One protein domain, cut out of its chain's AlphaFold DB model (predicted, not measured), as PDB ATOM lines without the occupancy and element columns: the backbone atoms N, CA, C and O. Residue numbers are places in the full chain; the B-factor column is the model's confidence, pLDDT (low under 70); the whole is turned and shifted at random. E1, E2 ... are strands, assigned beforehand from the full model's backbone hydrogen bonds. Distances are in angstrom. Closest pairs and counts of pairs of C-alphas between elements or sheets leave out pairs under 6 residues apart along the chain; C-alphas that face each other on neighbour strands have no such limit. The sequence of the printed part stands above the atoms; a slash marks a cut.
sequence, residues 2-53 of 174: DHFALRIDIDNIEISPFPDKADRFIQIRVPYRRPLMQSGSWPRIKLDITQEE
ATOM      1  N   ASP A   2     198.117 172.628 235.136       43.97
ATOM      2  CA  ASP A   2     197.402 172.561 233.865       43.97
ATOM      3  C   ASP A   2     196.153 171.675 233.974       43.97
ATOM      4  O   ASP A   2     196.212 170.459 233.804       43.97
ATOM      5  N   HIS A   3     195.006 172.282 234.275       48.50
ATOM      6  CA  HIS A   3     193.705 171.610 234.290       48.50
ATOM      7  C   HIS A   3     193.142 171.470 232.868       48.50
ATOM      8  O   HIS A   3     192.063 171.971 232.566       48.50
ATOM      9  N   PHE A   4     193.866 170.805 231.967       54.22
ATOM     10  CA  PHE A   4     193.297 170.440 230.671       54.22
ATOM     11  C   PHE A   4     192.581 169.096 230.784       54.22
ATOM     12  O   PHE A   4     193.198 168.065 231.048       54.22
ATOM     13  N   ALA A   5     191.264 169.114 230.567       67.81
ATOM     14  CA  ALA A   5     190.429 167.914 230.535       67.81
ATOM     15  C   ALA A   5     190.799 166.972 229.374       67.81
ATOM     16  O   ALA A   5     190.558 165.774 229.453       67.81
ATOM     17  N   LEU A   6     191.412 167.483 228.305       76.31
ATOM     18  CA  LEU A   6     191.842 166.693 227.158       76.31
ATOM     19  C   LEU A   6     193.118 167.304 226.581       76.31
ATOM     20  O   LEU A   6     193.176 168.512 226.356       76.31
ATOM     21  N   ARG A   7     194.142 166.480 226.342       83.69
ATOM     22  CA  ARG A   7     195.381 166.911 225.675       83.69
ATOM     23  C   ARG A   7     195.529 166.167 224.359       83.69
ATOM     24  O   ARG A   7     195.582 164.941 224.362       83.69
ATOM     25  N   ILE A   8     195.593 166.907 223.261       86.88
ATOM     26  CA  ILE A   8     195.872 166.344 221.939       86.88
ATOM     27  C   ILE A   8     197.370 166.058 221.841       86.88
ATOM     28  O   ILE A   8     198.190 166.886 222.240       86.88
ATOM     29  N   ASP A   9     197.708 164.883 221.327       85.75
ATOM     30  CA  ASP A   9     199.081 164.506 221.018       85.75
ATOM     31  C   ASP A   9     199.391 164.850 219.565       85.75
ATOM     32  O   ASP A   9     199.119 164.072 218.649       85.75
ATOM     33  N   ILE A  10     199.877 166.070 219.355       86.38
ATOM     34  CA  ILE A  10     200.121 166.610 218.014       86.38
ATOM     35  C   ILE A  10     201.272 165.859 217.334       86.38
ATOM     36  O   ILE A  10     201.223 165.633 216.127       86.38
ATOM     37  N   ASP A  11     202.264 165.419 218.112       87.50
ATOM     38  CA  ASP A  11     203.470 164.758 217.605       87.50
ATOM     39  C   ASP A  11     203.183 163.345 217.069       87.50
ATOM     40  O   ASP A  11     203.934 162.828 216.246       87.50
ATOM     41  N   ASN A  12     202.073 162.732 217.497       88.06
ATOM     42  CA  ASN A  12     201.669 161.378 217.113       88.06
ATOM     43  C   ASN A  12     200.404 161.344 216.235       88.06
ATOM     44  O   ASN A  12     199.715 160.323 216.181       88.06
ATOM     45  N   ILE A  13     200.064 162.441 215.546       90.50
ATOM     46  CA  ILE A  13     198.968 162.430 214.569       90.50
ATOM     47  C   ILE A  13     199.331 161.489 213.414       90.50
ATOM     48  O   ILE A  13     200.279 161.718 212.666       90.50
ATOM     49  N   GLU A  14     198.534 160.436 213.242       88.00
ATOM     50  CA  GLU A  14     198.707 159.468 212.160       88.00
ATOM     51  C   GLU A  14     197.860 159.908 210.960       88.00
ATOM     52  O   GLU A  14     196.628 159.854 211.010       88.00
ATOM     53  N   ILE A  15     198.503 160.307 209.863       88.44
ATOM     54  CA  ILE A  15     197.831 160.522 208.577       88.44
ATOM     55  C   ILE A  15     198.057 159.276 207.733       88.44
ATOM     56  O   ILE A  15     199.179 158.960 207.348       88.44
ATOM     57  N   SER A  16     196.983 158.543 207.476       82.50
ATOM     58  CA  SER A  16     196.989 157.394 206.581       82.50
ATOM     59  C   SER A  16     196.295 157.802 205.283       82.50
ATOM     60  O   SER A  16     195.077 158.022 205.317       82.50
ATOM     61  N   PRO A  17     197.005 157.898 204.141       72.81
ATOM     62  CA  PRO A  17     196.312 157.825 202.863       72.81
ATOM     63  C   PRO A  17     195.577 156.485 202.862       72.81
ATOM     64  O   PRO A  17     196.164 155.437 203.152       72.81
ATOM     65  N   PHE A  18     194.264 156.513 202.662       60.62
ATOM     66  CA  PHE A  18     193.566 155.259 202.429       60.62
ATOM     67  C   PHE A  18     193.965 154.806 201.020       60.62
ATOM     68  O   PHE A  18     194.125 155.677 200.166       60.62
ATOM     69  N   PRO A  19     194.169 153.505 200.747       56.72
ATOM     70  CA  PRO A  19     194.465 153.026 199.399       56.72
ATOM     71  C   PRO A  19     193.204 153.121 198.525       56.72
ATOM     72  O   PRO A  19     192.599 152.125 198.137       56.72
ATOM     73  N   ASP A  20     192.773 154.347 198.271       58.97
ATOM     74  CA  ASP A  20     191.951 154.750 197.150       58.97
ATOM     75  C   ASP A  20     192.889 154.832 195.930       58.97
ATOM     76  O   ASP A  20     194.017 155.308 196.022       58.97
ATOM     77  N   LYS A  21     192.436 154.348 194.771       57.28
ATOM     78  CA  LYS A  21     193.201 154.407 193.515       57.28
ATOM     79  C   LYS A  21     193.453 155.843 193.019       57.28
ATOM     80  O   LYS A  21     194.232 156.015 192.086       57.28
ATOM     81  N   ALA A  22     192.762 156.835 193.574       68.50
ATOM     82  CA  ALA A  22     192.726 158.223 193.137       68.50
ATOM     83  C   ALA A  22     193.285 159.233 194.162       68.50
ATOM     84  O   ALA A  22     193.255 160.426 193.862       68.50
ATOM     85  N   ASP A  23     193.782 158.792 195.328       73.25
ATOM     86  CA  ASP A  23     194.313 159.653 196.405       73.25
ATOM     87  C   ASP A  23     193.350 160.775 196.869       73.25
ATOM     88  O   ASP A  23     193.765 161.852 197.302       73.25
ATOM     89  N   ARG A  24     192.034 160.546 196.792       83.94
ATOM     90  CA  ARG A  24     190.980 161.514 197.149       83.94
ATOM     91  C   ARG A  24     190.448 161.343 198.559       83.94
ATOM     92  O   ARG A  24     189.600 162.129 198.982       83.94
ATOM     93  N   PHE A  25     190.932 160.346 199.287       88.56
ATOM     94  CA  PHE A  25     190.511 160.054 200.645       88.56
ATOM     95  C   PHE A  25     191.713 159.991 201.584       88.56
ATOM     96  O   PHE A  25     192.639 159.198 201.394       88.56
ATOM     97  N   ILE A  26     191.663 160.770 202.662       91.31
ATOM     98  CA  ILE A  26     192.641 160.697 203.747       91.31
ATOM     99  C   ILE A  26     191.943 160.401 205.067       91.31
ATOM    100  O   ILE A  26     190.879 160.936 205.383       91.31
ATOM    101  N   GLN A  27     192.588 159.554 205.858       92.38
ATOM    102  CA  GLN A  27     192.177 159.266 207.218       92.38
ATOM    103  C   GLN A  27     193.212 159.822 208.179       92.38
ATOM    104  O   GLN A  27     194.386 159.463 208.119       92.38
ATOM    105  N   ILE A  28     192.765 160.660 209.102       93.25
ATOM    106  CA  ILE A  28     193.601 161.226 210.151       93.25
ATOM    107  C   ILE A  28     193.157 160.617 211.474       93.25
ATOM    108  O   ILE A  28     191.971 160.621 211.809       93.25
ATOM    109  N   ARG A  29     194.103 160.090 212.248       93.31
ATOM    110  CA  ARG A  29     193.857 159.667 213.624       93.31
ATOM    111  C   ARG A  29     194.596 160.599 214.563       93.31
ATOM    112  O   ARG A  29     195.817 160.691 214.519       93.31
ATOM    113  N   VAL A  30     193.834 161.270 215.415       93.38
ATOM    114  CA  VAL A  30     194.342 162.237 216.385       93.38
ATOM    115  C   VAL A  30     194.321 161.584 217.768       93.38
ATOM    116  O   VAL A  30     193.237 161.450 218.352       93.38
ATOM    117  N   PRO A  31     195.470 161.115 218.287       91.50
ATOM    118  CA  PRO A  31     195.543 160.596 219.640       91.50
ATOM    119  C   PRO A  31     195.292 161.708 220.655       91.50
ATOM    120  O   PRO A  31     195.715 162.854 220.487       91.50
ATOM    121  N   TYR A  32     194.592 161.365 221.731       89.00
ATOM    122  CA  TYR A  32     194.372 162.292 222.831       89.00
ATOM    123  C   TYR A  32     194.485 161.604 224.183       89.00
ATOM    124  O   TYR A  32     194.145 160.433 224.359       89.00
ATOM    125  N   ARG A  33     194.931 162.365 225.177       84.38
ATOM    126  CA  ARG A  33     194.988 161.941 226.569       84.38
ATOM    127  C   ARG A  33     193.713 162.358 227.289       84.38
ATOM    128  O   ARG A  33     193.330 163.527 227.266       84.38
ATOM    129  N   ARG A  34     193.078 161.383 227.939       79.94
ATOM    130  CA  ARG A  34     191.924 161.573 228.830       79.94
ATOM    131  C   ARG A  34     192.377 162.118 230.194       79.94
ATOM    132  O   ARG A  34     193.519 161.862 230.581       79.94
ATOM    133  N   PRO A  35     191.492 162.795 230.952       74.25
ATOM    134  CA  PRO A  35     191.857 163.333 232.262       74.25
ATOM    135  C   PRO A  35     192.122 162.220 233.288       74.25
ATOM    136  O   PRO A  35     192.963 162.373 234.169       74.25
ATOM    137  N   LEU A  36     191.458 161.069 233.142       73.06
ATOM    138  CA  LEU A  36     191.726 159.866 233.925       73.06
ATOM    139  C   LEU A  36     192.727 158.983 233.166       73.06
ATOM    140  O   LEU A  36     192.430 158.497 232.072       73.06
ATOM    141  N   MET A  37     193.921 158.786 233.736       57.69
ATOM    142  CA  MET A  37     194.929 157.864 233.204       57.69
ATOM    143  C   MET A  37     194.411 156.427 233.286       57.69
ATOM    144  O   MET A  37     194.297 155.866 234.370       57.69
ATOM    145  N   GLN A  38     194.138 155.819 232.136       59.53
ATOM    146  CA  GLN A  38     194.022 154.368 232.016       59.53
ATOM    147  C   GLN A  38     195.327 153.823 231.433       59.53
ATOM    148  O   GLN A  38     195.907 154.423 230.528       59.53
ATOM    149  N   SER A  39     195.800 152.695 231.957       63.88
ATOM    150  CA  SER A  39     196.869 151.910 231.337       63.88
ATOM    151  C   SER A  39     196.396 151.386 229.973       63.88
ATOM    152  O   SER A  39     195.366 150.716 229.919       63.88
ATOM    153  N   GLY A  40     197.116 151.676 228.883       72.88
ATOM    154  CA  GLY A  40     196.777 151.201 227.532       72.88
ATOM    155  C   GLY A  40     197.130 152.188 226.413       72.88
ATOM    156  O   GLY A  40     197.717 153.243 226.661       72.88
ATOM    157  N   SER A  41     196.775 151.846 225.169       76.81
ATOM    158  CA  SER A  41     196.929 152.751 224.023       76.81
ATOM    159  C   SER A  41     196.030 153.978 224.165       76.81
ATOM    160  O   SER A  41     194.897 153.874 224.640       76.81
ATOM    161  N   TRP A  42     196.501 155.130 223.693       82.06
ATOM    162  CA  TRP A  42     195.711 156.355 223.741       82.06
ATOM    163  C   TRP A  42     194.495 156.225 222.812       82.06
ATOM    164  O   TRP A  42     194.614 155.680 221.709       82.06
ATOM    165  N   PRO A  43     193.312 156.697 223.236       88.50
ATOM    166  CA  PRO A  43     192.167 156.791 222.346       88.50
ATOM    167  C   PRO A  43     192.471 157.762 221.203       88.50
ATOM    168  O   PRO A  43     193.287 158.676 221.335       88.50
ATOM    169  N   ARG A  44     191.784 157.573 220.077       90.31
ATOM    170  CA  ARG A  44     191.989 158.370 218.868       90.31
ATOM    171  C   ARG A  44     190.667 158.950 218.385       90.31
ATOM    172  O   ARG A  44     189.659 158.247 218.365       90.31
ATOM    173  N   ILE A  45     190.681 160.215 217.978       92.00
ATOM    174  CA  ILE A  45     189.617 160.807 217.164       92.00
ATOM    175  C   ILE A  45     189.944 160.473 215.714       92.00
ATOM    176  O   ILE A  45     191.040 160.768 215.241       92.00
ATOM    177  N   LYS A  46     189.010 159.824 215.025       93.12
ATOM    178  CA  LYS A  46     189.143 159.483 213.612       93.12
ATOM    179  C   LYS A  46     188.466 160.568 212.778       93.12
ATOM    180  O   LYS A  46     187.276 160.810 212.957       93.12
ATOM    181  N   LEU A  47     189.220 161.195 211.885       93.38
ATOM    182  CA  LEU A  47     188.725 162.163 210.913       93.38
ATOM    183  C   LEU A  47     188.886 161.554 209.522       93.38
ATOM    184  O   LEU A  47     189.989 161.171 209.138       93.38
ATOM    185  N   ASP A  48     187.786 161.464 208.790       92.62
ATOM    186  CA  ASP A  48     187.776 161.025 207.400       92.62
ATOM    187  C   ASP A  48     187.529 162.268 206.526       92.62
ATOM    188  O   ASP A  48     186.549 162.987 206.731       92.62
ATOM    189  N   ILE A  49     188.438 162.553 205.592       91.81
ATOM    190  CA  ILE A  49     188.341 163.684 204.657       91.81
ATOM    191  C   ILE A  49     188.346 163.106 203.247       91.81
ATOM    192  O   ILE A  49     189.251 162.355 202.887       91.81
ATOM    193  N   THR A  50     187.337 163.460 202.453       90.19
ATOM    194  CA  THR A  50     187.136 162.901 201.114       90.19
ATOM    195  C   THR A  50     186.820 163.978 200.079       90.19
ATOM    196  O   THR A  50     186.120 164.948 200.367       90.19
ATOM    197  N   GLN A  51     187.335 163.784 198.865       89.50
ATOM    198  CA  GLN A  51     186.956 164.488 197.636       89.50
ATOM    199  C   GLN A  51     186.185 163.574 196.665       89.50
ATOM    200  O   GLN A  51     186.005 163.905 195.494       89.50
ATOM    201  N   GLU A  52     185.749 162.398 197.121       87.31
ATOM    202  CA  GLU A  52     184.992 161.430 196.316       87.31
ATOM    203  C   GLU A  52     183.479 161.682 196.320       87.31
ATOM    204  O   GLU A  52     182.727 160.962 195.657       87.31
ATOM    205  N   GLU A  53     183.024 162.662 197.096       89.38
ATOM    206  CA  GLU A  53     181.625 163.054 197.201       89.38
ATOM    207  C   GLU A  53     181.438 164.465 196.644       89.38
ATOM    208  O   GLU A  53     182.294 165.339 196.794       89.38
TER     209      GLU A  53
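What this domain is: This is residues 2 to 53 of the 174 residues of an uncharacterized protein of Candidatus Amoebophilus sp. 36-38 (UniProt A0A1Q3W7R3). This domain has little regular structure: a narrow three-strand antiparallel sheet, with the long strand E2 in its middle between E1 and E3, and looping links beyond the strands. Residues 2 to 13 lead into the sheet, and within them residues 7 to 8 pair with residues 32 to 33 of E2. The printed part has 52 residues and no named helix; E1, E2 and E3 follow in that order as a meander, each strand the antiparallel neighbour of the one before. The class is all strand, with 20 residues in named elements; the whole is loose, a rod of 42 by 20 by 17 A with a radius of gyration of the C-alphas of 14.1 A.

How they stand to each other: E1, residues 14 to 17, and E2, residues 25 to 33, form an antiparallel hairpin at 169 degrees, with N 16 and O 27 2.8 A apart. E2 and E3, residues 44 to 50, form another at 162 degrees, with N 28 and O 47 2.8 A apart. The edge strands E1 and E3 are apart.

Where its parts are: E1 begins at C-alpha 14 (198.707, 159.468, 212.160) and is 9.7 A long. E2 measures 26.4 A. E3 measures 19.0 A and ends at C-alpha 50 (187.136, 162.901, 201.114).

The domain as a whole: The C-alphas of Asp 2 and Lys 21, the two farthest apart, are 44.4 A apart. The printed part has no cut, and both links between strands are short. Residues 2 to 5, 18 to 22 and 37 to 39 have pLDDT under 70.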